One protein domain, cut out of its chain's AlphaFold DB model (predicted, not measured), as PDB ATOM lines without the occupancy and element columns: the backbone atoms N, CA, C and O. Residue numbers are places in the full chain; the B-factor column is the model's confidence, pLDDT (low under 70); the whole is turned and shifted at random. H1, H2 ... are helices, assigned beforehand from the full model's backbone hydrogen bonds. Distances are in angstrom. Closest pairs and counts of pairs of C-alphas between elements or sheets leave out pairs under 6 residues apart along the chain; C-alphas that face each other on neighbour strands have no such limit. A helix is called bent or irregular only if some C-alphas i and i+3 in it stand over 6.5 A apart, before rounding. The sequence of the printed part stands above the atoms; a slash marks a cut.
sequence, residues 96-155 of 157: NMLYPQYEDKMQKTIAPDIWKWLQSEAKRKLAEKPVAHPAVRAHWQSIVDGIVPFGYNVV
ATOM      1  N   ASN A  96      30.740  35.828  47.693       96.12
ATOM      2  CA  ASN A  96      30.489  34.435  47.342       96.12
ATOM      3  C   ASN A  96      31.212  34.017  46.049       96.12
ATOM      4  O   ASN A  96      31.495  32.837  45.888       96.12
ATOM      5  N   MET A  97      31.564  34.951  45.154       95.88
ATOM      6  CA  MET A  97      32.348  34.633  43.953       95.88
ATOM      7  C   MET A  97      33.772  34.171  44.273       95.88
ATOM      8  O   MET A  97      34.416  33.563  43.423       95.88
ATOM      9  N   LEU A  98      34.270  34.435  45.483       97.44
ATOM     10  CA  LEU A  98      35.588  33.978  45.922       97.44
ATOM     11  C   LEU A  98      35.615  32.473  46.245       97.44
ATOM     12  O   LEU A  98      36.688  31.925  46.496       97.44
ATOM     13  N   TYR A  99      34.459  31.802  46.249       96.38
ATOM     14  CA  TYR A  99      34.308  30.440  46.753       96.38
ATOM     15  C   TYR A  99      33.547  29.548  45.750       96.38
ATOM     16  O   TYR A  99      32.352  29.768  45.534       96.38
ATOM     17  N   PRO A 100      34.182  28.509  45.167       95.56
ATOM     18  CA  PRO A 100      33.560  27.663  44.141       95.56
ATOM     19  C   PRO A 100      32.237  27.005  44.560       95.56
ATOM     20  O   PRO A 100      31.353  26.816  43.734       95.56
ATOM     21  N   GLN A 101      32.059  26.700  45.847       95.81
ATOM     22  CA  GLN A 101      30.839  26.079  46.373       95.81
ATOM     23  C   GLN A 101      29.588  26.977  46.335       95.81
ATOM     24  O   GLN A 101      28.520  26.520  46.728       95.81
ATOM     25  N   TYR A 102      29.713  28.245  45.930       95.06
ATOM     26  CA  TYR A 102      28.589  29.174  45.771       95.06
ATOM     27  C   TYR A 102      28.313  29.539  44.307       95.06
ATOM     28  O   TYR A 102      27.670  30.557  44.038       95.06
ATOM     29  N   GLU A 103      28.811  28.744  43.354       93.25
ATOM     30  CA  GLU A 103      28.554  28.949  41.924       93.25
ATOM     31  C   GLU A 103      27.050  29.015  41.613       93.25
ATOM     32  O   GLU A 103      26.612  29.899  40.878       93.25
ATOM     33  N   ASP A 104      26.251  28.142  42.229       90.06
ATOM     34  CA  ASP A 104      24.788  28.089  42.123       90.06
ATOM     35  C   ASP A 104      24.124  29.437  42.452       90.06
ATOM     36  O   ASP A 104      23.251  29.909  41.718       90.06
ATOM     37  N   LYS A 105      24.610  30.131  43.487       89.00
ATOM     38  CA  LYS A 105      24.109  31.452  43.906       89.00
ATOM     39  C   LYS A 105      24.418  32.567  42.906       89.00
ATOM     40  O   LYS A 105      23.829  33.646  42.995       89.00
ATOM     41  N   MET A 106      25.344  32.331  41.978       92.75
ATOM     42  CA  MET A 106      25.789  33.298  40.970       92.75
ATOM     43  C   MET A 106      25.157  33.078  39.601       92.75
ATOM     44  O   MET A 106      25.322  33.913  38.705       92.75
ATOM     45  N   GLN A 107      24.416  31.986  39.419       91.00
ATOM     46  CA  GLN A 107      23.850  31.654  38.124       91.00
ATOM     47  C   GLN A 107      22.794  32.678  37.677       91.00
ATOM     48  O   GLN A 107      22.070  33.318  38.459       91.00
ATOM     49  N   LYS A 108      22.705  32.841  36.354       93.44
ATOM     50  CA  LYS A 108      21.655  33.622  35.698       93.44
ATOM     51  C   LYS A 108      20.400  32.768  35.543       93.44
ATOM     52  O   LYS A 108      20.030  32.374  34.440       93.44
ATOM     53  N   THR A 109      19.757  32.471  36.661       94.06
ATOM     54  CA  THR A 109      18.521  31.686  36.711       94.06
ATOM     55  C   THR A 109      17.347  32.533  37.196       94.06
ATOM     56  O   THR A 109      17.526  33.509  37.931       94.06
ATOM     57  N   ILE A 110      16.145  32.208  36.719       93.81
ATOM     58  CA  ILE A 110      14.873  32.806  37.146       93.81
ATOM     59  C   ILE A 110      13.929  31.663  37.514       93.81
ATOM     60  O   ILE A 110      13.763  30.730  36.729       93.81
ATOM     61  N   ALA A 111      13.297  31.750  38.682       93.81
ATOM     62  CA  ALA A 111      12.282  30.785  39.087       93.81
ATOM     63  C   ALA A 111      11.025  30.890  38.187       93.81
ATOM     64  O   ALA A 111      10.701  31.983  37.697       93.81
ATOM     65  N   PRO A 112      10.288  29.792  37.935       95.56
ATOM     66  CA  PRO A 112       9.173  29.796  36.984       95.56
ATOM     67  C   PRO A 112       8.036  30.766  37.343       95.56
ATOM     68  O   PRO A 112       7.358  31.290  36.459       95.56
ATOM     69  N   ASP A 113       7.809  31.017  38.629       95.06
ATOM     70  CA  ASP A 113       6.822  31.969  39.143       95.06
ATOM     71  C   ASP A 113       7.226  33.427  38.870       95.06
ATOM     72  O   ASP A 113       6.414  34.203  38.360       95.06
ATOM     73  N   ILE A 114       8.496  33.778  39.096       95.50
ATOM     74  CA  ILE A 114       9.060  35.086  38.747       95.50
ATOM     75  C   ILE A 114       8.969  35.298  37.237       95.50
ATOM     76  O   ILE A 114       8.620  36.390  36.781       95.50
ATOM     77  N   TRP A 115       9.236  34.256  36.442       97.12
ATOM     78  CA  TRP A 115       9.099  34.339  34.992       97.12
ATOM     79  C   TRP A 115       7.653  34.620  34.562       97.12
ATOM     80  O   TRP A 115       7.403  35.568  33.813       97.12
ATOM     81  N   LYS A 116       6.677  33.882  35.104       96.62
ATOM     82  CA  LYS A 116       5.244  34.132  34.858       96.62
ATOM     83  C   LYS A 116       4.824  35.544  35.276       96.62
ATOM     84  O   LYS A 116       4.042  36.199  34.574       96.62
ATOM     85  N   TRP A 117       5.344  36.030  36.402       96.50
ATOM     86  CA  TRP A 117       5.105  37.397  36.851       96.50
ATOM     87  C   TRP A 117       5.683  38.427  35.870       96.50
ATOM     88  O   TRP A 117       4.965  39.345  35.476       96.50
ATOM     89  N   LEU A 118       6.925  38.251  35.403       97.19
ATOM     90  CA  LEU A 118       7.564  39.144  34.428       97.19
ATOM     91  C   LEU A 118       6.752  39.256  33.134       97.19
ATOM     92  O   LEU A 118       6.548  40.364  32.635       97.19
ATOM     93  N   GLN A 119       6.244  38.136  32.615       98.06
ATOM     94  CA  GLN A 119       5.385  38.133  31.428       98.06
ATOM     95  C   GLN A 119       4.081  38.905  31.660       98.06
ATOM     96  O   GLN A 119       3.671  39.720  30.828       98.06
ATOM     97  N   SER A 120       3.450  38.696  32.816       97.56
ATOM     98  CA  SER A 120       2.214  39.389  33.200       97.56
ATOM     99  C   SER A 120       2.433  40.897  33.343       97.56
ATOM    100  O   SER A 120       1.648  41.703  32.840       97.56
ATOM    101  N   GLU A 121       3.540  41.289  33.969       97.12
ATOM    102  CA  GLU A 121       3.902  42.685  34.176       97.12
ATOM    103  C   GLU A 121       4.284  43.378  32.860       97.12
ATOM    104  O   GLU A 121       3.868  44.512  32.620       97.12
ATOM    105  N   ALA A 122       5.009  42.703  31.964       97.69
ATOM    106  CA  ALA A 122       5.314  43.220  30.629       97.69
ATOM    107  C   ALA A 122       4.034  43.468  29.815       97.69
ATOM    108  O   ALA A 122       3.863  44.550  29.243       97.69
ATOM    109  N   LYS A 123       3.087  42.517  29.838       98.06
ATOM    110  CA  LYS A 123       1.769  42.659  29.199       98.06
ATOM    111  C   LYS A 123       0.994  43.854  29.759       98.06
ATOM    112  O   LYS A 123       0.449  44.651  28.995       98.06
ATOM    113  N   ARG A 124       0.983  44.018  31.084       97.69
ATOM    114  CA  ARG A 124       0.340  45.153  31.758       97.69
ATOM    115  C   ARG A 124       0.973  46.487  31.353       97.69
ATOM    116  O   ARG A 124       0.261  47.415  30.972       97.69
ATOM    117  N   LYS A 125       2.307  46.584  31.359       97.12
ATOM    118  CA  LYS A 125       3.031  47.804  30.960       97.12
ATOM    119  C   LYS A 125       2.788  48.180  29.497       97.12
ATOM    120  O   LYS A 125       2.655  49.367  29.210       97.12
ATOM    121  N   LEU A 126       2.694  47.208  28.587       97.50
ATOM    122  CA  LEU A 126       2.353  47.460  27.181       97.50
ATOM    123  C   LEU A 126       0.966  48.093  27.013       97.50
ATOM    124  O   LEU A 126       0.804  48.949  26.141       97.50
ATOM    125  N   ALA A 127      -0.005  47.697  27.841       96.88
ATOM    126  CA  ALA A 127      -1.357  48.253  27.831       96.88
ATOM    127  C   ALA A 127      -1.422  49.646  28.480       96.88
ATOM    128  O   ALA A 127      -2.012  50.565  27.920       96.88
ATOM    129  N   GLU A 128      -0.790  49.823  29.641       97.19
ATOM    130  CA  GLU A 128      -0.890  51.062  30.422       97.19
ATOM    131  C   GLU A 128       0.047  52.180  29.956       97.19
ATOM    132  O   GLU A 128      -0.209  53.354  30.222       97.19
ATOM    133  N   LYS A 129       1.161  51.844  29.294       95.06
ATOM    134  CA  LYS A 129       2.197  52.815  28.905       95.06
ATOM    135  C   LYS A 129       2.396  52.856  27.390       95.06
ATOM    136  O   LYS A 129       3.487  52.544  26.906       95.06
ATOM    137  N   PRO A 130       1.385  53.298  26.617       89.69
ATOM    138  CA  PRO A 130       1.479  53.298  25.164       89.69
ATOM    139  C   PRO A 130       2.541  54.277  24.628       89.69
ATOM    140  O   PRO A 130       3.101  54.055  23.557       89.69
ATOM    141  N   VAL A 131       2.867  55.324  25.386       94.69
ATOM    142  CA  VAL A 131       3.861  56.346  25.012       94.69
ATOM    143  C   VAL A 131       5.306  55.960  25.351       94.69
ATOM    144  O   VAL A 131       6.217  56.762  25.158       94.69
ATOM    145  N   ALA A 132       5.544  54.757  25.888       96.19
ATOM    146  CA  ALA A 132       6.900  54.286  26.143       96.19
ATOM    147  C   ALA A 132       7.706  54.187  24.835       96.19
ATOM    148  O   ALA A 132       7.163  53.862  23.778       96.19
ATOM    149  N   HIS A 133       9.015  54.437  24.925       97.69
ATOM    150  CA  HIS A 133       9.919  54.414  23.776       97.69
ATOM    151  C   HIS A 133       9.805  53.086  22.990       97.69
ATOM    152  O   HIS A 133       9.765  52.025  23.624       97.69
ATOM    153  N   PRO A 134       9.815  53.096  21.640       97.31
ATOM    154  CA  PRO A 134       9.595  51.895  20.829       97.31
ATOM    155  C   PRO A 134      10.496  50.711  21.196       97.31
ATOM    156  O   PRO A 134      10.013  49.590  21.321       97.31
ATOM    157  N   ALA A 135      11.782  50.958  21.465       97.62
ATOM    158  CA  ALA A 135      12.717  49.910  21.887       97.62
ATOM    159  C   ALA A 135      12.330  49.251  23.227       97.62
ATOM    160  O   ALA A 135      12.456  48.040  23.384       97.62
ATOM    161  N   VAL A 136      11.810  50.030  24.183       97.69
ATOM    162  CA  VAL A 136      11.347  49.509  25.480       97.69
ATOM    163  C   VAL A 136      10.102  48.648  25.285       97.69
ATOM    164  O   VAL A 136       9.993  47.569  25.861       97.69
ATOM    165  N   ARG A 137       9.182  49.092  24.424       97.94
ATOM    166  CA  ARG A 137       7.983  48.320  24.082       97.94
ATOM    167  C   ARG A 137       8.323  47.021  23.360       97.94
ATOM    168  O   ARG A 137       7.773  45.988  23.716       97.94
ATOM    169  N   ALA A 138       9.246  47.060  22.399       97.88
ATOM    170  CA  ALA A 138       9.731  45.866  21.710       97.88
ATOM    171  C   ALA A 138      10.344  44.864  22.700       97.88
ATOM    172  O   ALA A 138      10.070  43.670  22.625       97.88
ATOM    173  N   HIS A 139      11.099  45.353  23.686       98.25
ATOM    174  CA  HIS A 139      11.638  44.507  24.743       98.25
ATOM    175  C   HIS A 139      10.542  43.886  25.626       98.25
ATOM    176  O   HIS A 139      10.561  42.681  25.863       98.25
ATOM    177  N   TRP A 140       9.540  44.657  26.063       98.56
ATOM    178  CA  TRP A 140       8.396  44.093  26.795       98.56
ATOM    179  C   TRP A 140       7.640  43.054  25.966       98.56
ATOM    180  O   TRP A 140       7.268  42.015  26.505       98.56
ATOM    181  N   GLN A 141       7.463  43.293  24.666       98.44
ATOM    182  CA  GLN A 141       6.828  42.328  23.773       98.44
ATOM    183  C   GLN A 141       7.649  41.037  23.681       98.44
ATOM    184  O   GLN A 141       7.080  39.968  23.853       98.44
ATOM    185  N   SER A 142       8.979  41.115  23.557       98.50
ATOM    186  CA  SER A 142       9.825  39.910  23.540       98.50
ATOM    187  C   SER A 142       9.677  39.052  24.803       98.50
ATOM    188  O   SER A 142       9.678  37.827  24.714       98.50
ATOM    189  N   ILE A 143       9.480  39.678  25.970       98.44
ATOM    190  CA  ILE A 143       9.233  38.963  27.230       98.44
ATOM    191  C   ILE A 143       7.874  38.249  27.171       98.44
ATOM    192  O   ILE A 143       7.775  37.072  27.524       98.44
ATOM    193  N   VAL A 144       6.832  38.938  26.691       98.31
ATOM    194  CA  VAL A 144       5.498  38.343  26.479       98.31
ATOM    195  C   VAL A 144       5.569  37.162  25.507       98.31
ATOM    196  O   VAL A 144       4.936  36.141  25.757       98.31
ATOM    197  N   ASP A 145       6.396  37.265  24.468       98.19
ATOM    198  CA  ASP A 145       6.594  36.229  23.448       98.19
ATOM    199  C   ASP A 145       7.444  35.040  23.938       98.19
ATOM    200  O   ASP A 145       7.660  34.083  23.199       98.19
ATOM    201  N   GLY A 146       7.916  35.070  25.188       97.12
ATOM    202  CA  GLY A 146       8.632  33.955  25.805       97.12
ATOM    203  C   GLY A 146      10.159  34.078  25.786       97.12
ATOM    204  O   GLY A 146      10.841  33.153  26.223       97.12
ATOM    205  N   ILE A 147      10.716  35.193  25.308       97.94
ATOM    206  CA  ILE A 147      12.167  35.394  25.236       97.94
ATOM    207  C   ILE A 147      12.682  35.865  26.600       97.94
ATOM    208  O   ILE A 147      12.428  36.994  27.029       97.94
ATOM    209  N   VAL A 148      13.437  34.998  27.276       97.31
ATOM    210  CA  VAL A 148      14.031  35.295  28.584       97.31
ATOM    211  C   VAL A 148      15.182  36.300  28.416       97.31
ATOM    212  O   VAL A 148      16.090  36.082  27.609       97.31
ATOM    213  N   PRO A 149      15.175  37.430  29.143       96.25
ATOM    214  CA  PRO A 149      16.114  38.513  28.889       96.25
ATOM    215  C   PRO A 149      17.499  38.281  29.519       96.25
ATOM    216  O   PRO A 149      17.683  37.497  30.447       96.25
ATOM    217  N   PHE A 150      18.492  39.033  29.030       96.25
ATOM    218  CA  PHE A 150      19.830  39.199  29.632       96.25
ATOM    219  C   PHE A 150      20.665  37.914  29.825       96.25
ATOM    220  O   PHE A 150      21.612  37.890  30.624       96.25
ATOM    221  N   GLY A 151      20.345  36.864  29.063       94.69
ATOM    222  CA  GLY A 151      21.015  35.565  29.139       94.69
ATOM    223  C   GLY A 151      20.666  34.781  30.401       94.69
ATOM    224  O   GLY A 151      21.491  33.998  30.866       94.69
ATOM    225  N   TYR A 152      19.497  35.046  30.989       96.38
ATOM    226  CA  TYR A 152      18.942  34.209  32.043       96.38
ATOM    227  C   TYR A 152      18.221  32.996  31.457       96.38
ATOM    228  O   TYR A 152      17.715  33.050  30.339       96.38
ATOM    229  N   ASN A 153      18.134  31.932  32.252       95.69
ATOM    230  CA  ASN A 153      17.338  30.748  31.952       95.69
ATOM    231  C   ASN A 153      16.303  30.515  33.052       95.69
ATOM    232  O   ASN A 153      16.564  30.785  34.226       95.69
ATOM    233  N   VAL A 154      15.137  30.000  32.672       95.44
ATOM    234  CA  VAL A 154      14.147  29.531  33.644       95.44
ATOM    235  C   VAL A 154      14.561  28.138  34.095       95.44
ATOM    236  O   VAL A 154      14.790  27.273  33.252       95.44
ATOM    237  N   VAL A 155      14.694  27.940  35.402       92.19
ATOM    238  CA  VAL A 155      15.114  26.664  35.995       92.19
ATOM    239  C   VAL A 155      14.074  26.263  37.032       92.19
ATOM    240  O   VAL A 155      13.664  27.100  37.832       92.19
TER     241      VAL A 155
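AT A GLANCE: This is residues 96 to 155 of the 157 residues of an uncharacterized protein of viral metagenome (UniProt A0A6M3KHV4). A long helix, H2, and a shorter one, H3, fold back on each other as a helical hairpin at one end of an elongated model, while a thin arm at the other end holds the short, irregular helix H1, whose residues 100 to 104 stick out with residues 98 and 99. After H3 the last stretch loops back past the hairpin toward the link between H1 and H2, where residues 153 to 154 pair with residues 109 to 110. The printed part has 60 residues with three named helices, in the order H1, H2, H3, and no named strand; the class is all helix. The whole is loose, with a radius of gyration of the C-alphas of 14.7 A, and the C-alphas span 45 by 21 by 15 A.

IN THESE COORDINATES: Begin with the longest helix, H2, residues 112 to 128. Find C-alpha 112 at (9.173, 29.796, 36.984); from there the helix runs 24.4 A, from first to last C-alpha, to C-alpha 128 at (-0.890, 51.062, 30.422). Next look for H3, residues 134 to 144, which runs from Pro 134 to Val 144 and measures 15.2 A between its first and last C-alphas; its last C-alpha is at (5.498, 38.343, 26.479). Watch the y values: they rise from 29.796 at C-alpha 112 to 51.062 at C-alpha 128, and fall from 51.895 at C-alpha 134 to 38.343 at C-alpha 144. Then go back to H1, residues 100 to 106, from Pro 100 to Met 106, which measures 10.1 A from first to last C-alpha and begins at (33.560, 27.663, 44.141). H1 is irregular: C-alphas 101 and 104 are 7.7 A apart, against about 5 A in a regular helix.

HOW THE PARTS SIT: Start from H2 and look across to H3. The two touch, with 15 pairs of C-alphas within 8 A, and the closest C-alphas of the two are those of Gln 119 and Val 144, 5.0 A apart. Their lines stand at a steep tilt of 40 degrees and they run opposite ways. Their centres are 11.1 A apart. H2 and H3 follow each other in the chain through a tight link of 5 residues, and together they form a helical hairpin. Now move outward to H1: it touches no helix and is apart from both H2 and H3, with no C-alpha within 8 A of either. A tight link of 5 residues joins it to H2. In that link look at Thr 109 and Ile 110: residues 109 to 110 form a short parallel pairing with residues 153 to 154, which come after H3. In the backbone of H2 and H3 every pair of O i and N i+4 is within hydrogen-bond range; in H1 it is 0 of 3 such pairs, while 3 of its 4 pairs of O i and N i+3 are within range.

THE WHOLE: The outline of the C-alphas is a rod. To see its greatest reach, find Gln 101 and Val 131, whose C-alphas are the two farthest apart, 45.8 A. The C-alphas of the first and last printed residues, Asn 96 and Val 155, are 20.6 A apart. Residues 98 to 104, of which 100 to 104 belong to H1, stand free, as do residues 130 to 135; the body without them has 47 residues, spans 39 by 19 by 17 A and has a radius of gyration of 11.9 A. The printed part has no cut, and neither link between the helices is long. In the B-factor column you will find the pLDDT, with a mean of 96.0 over the printed part; no printed residue is under 70. By element the mean pLDDT is 93 in H1, 97 in H2 and 98 in H3.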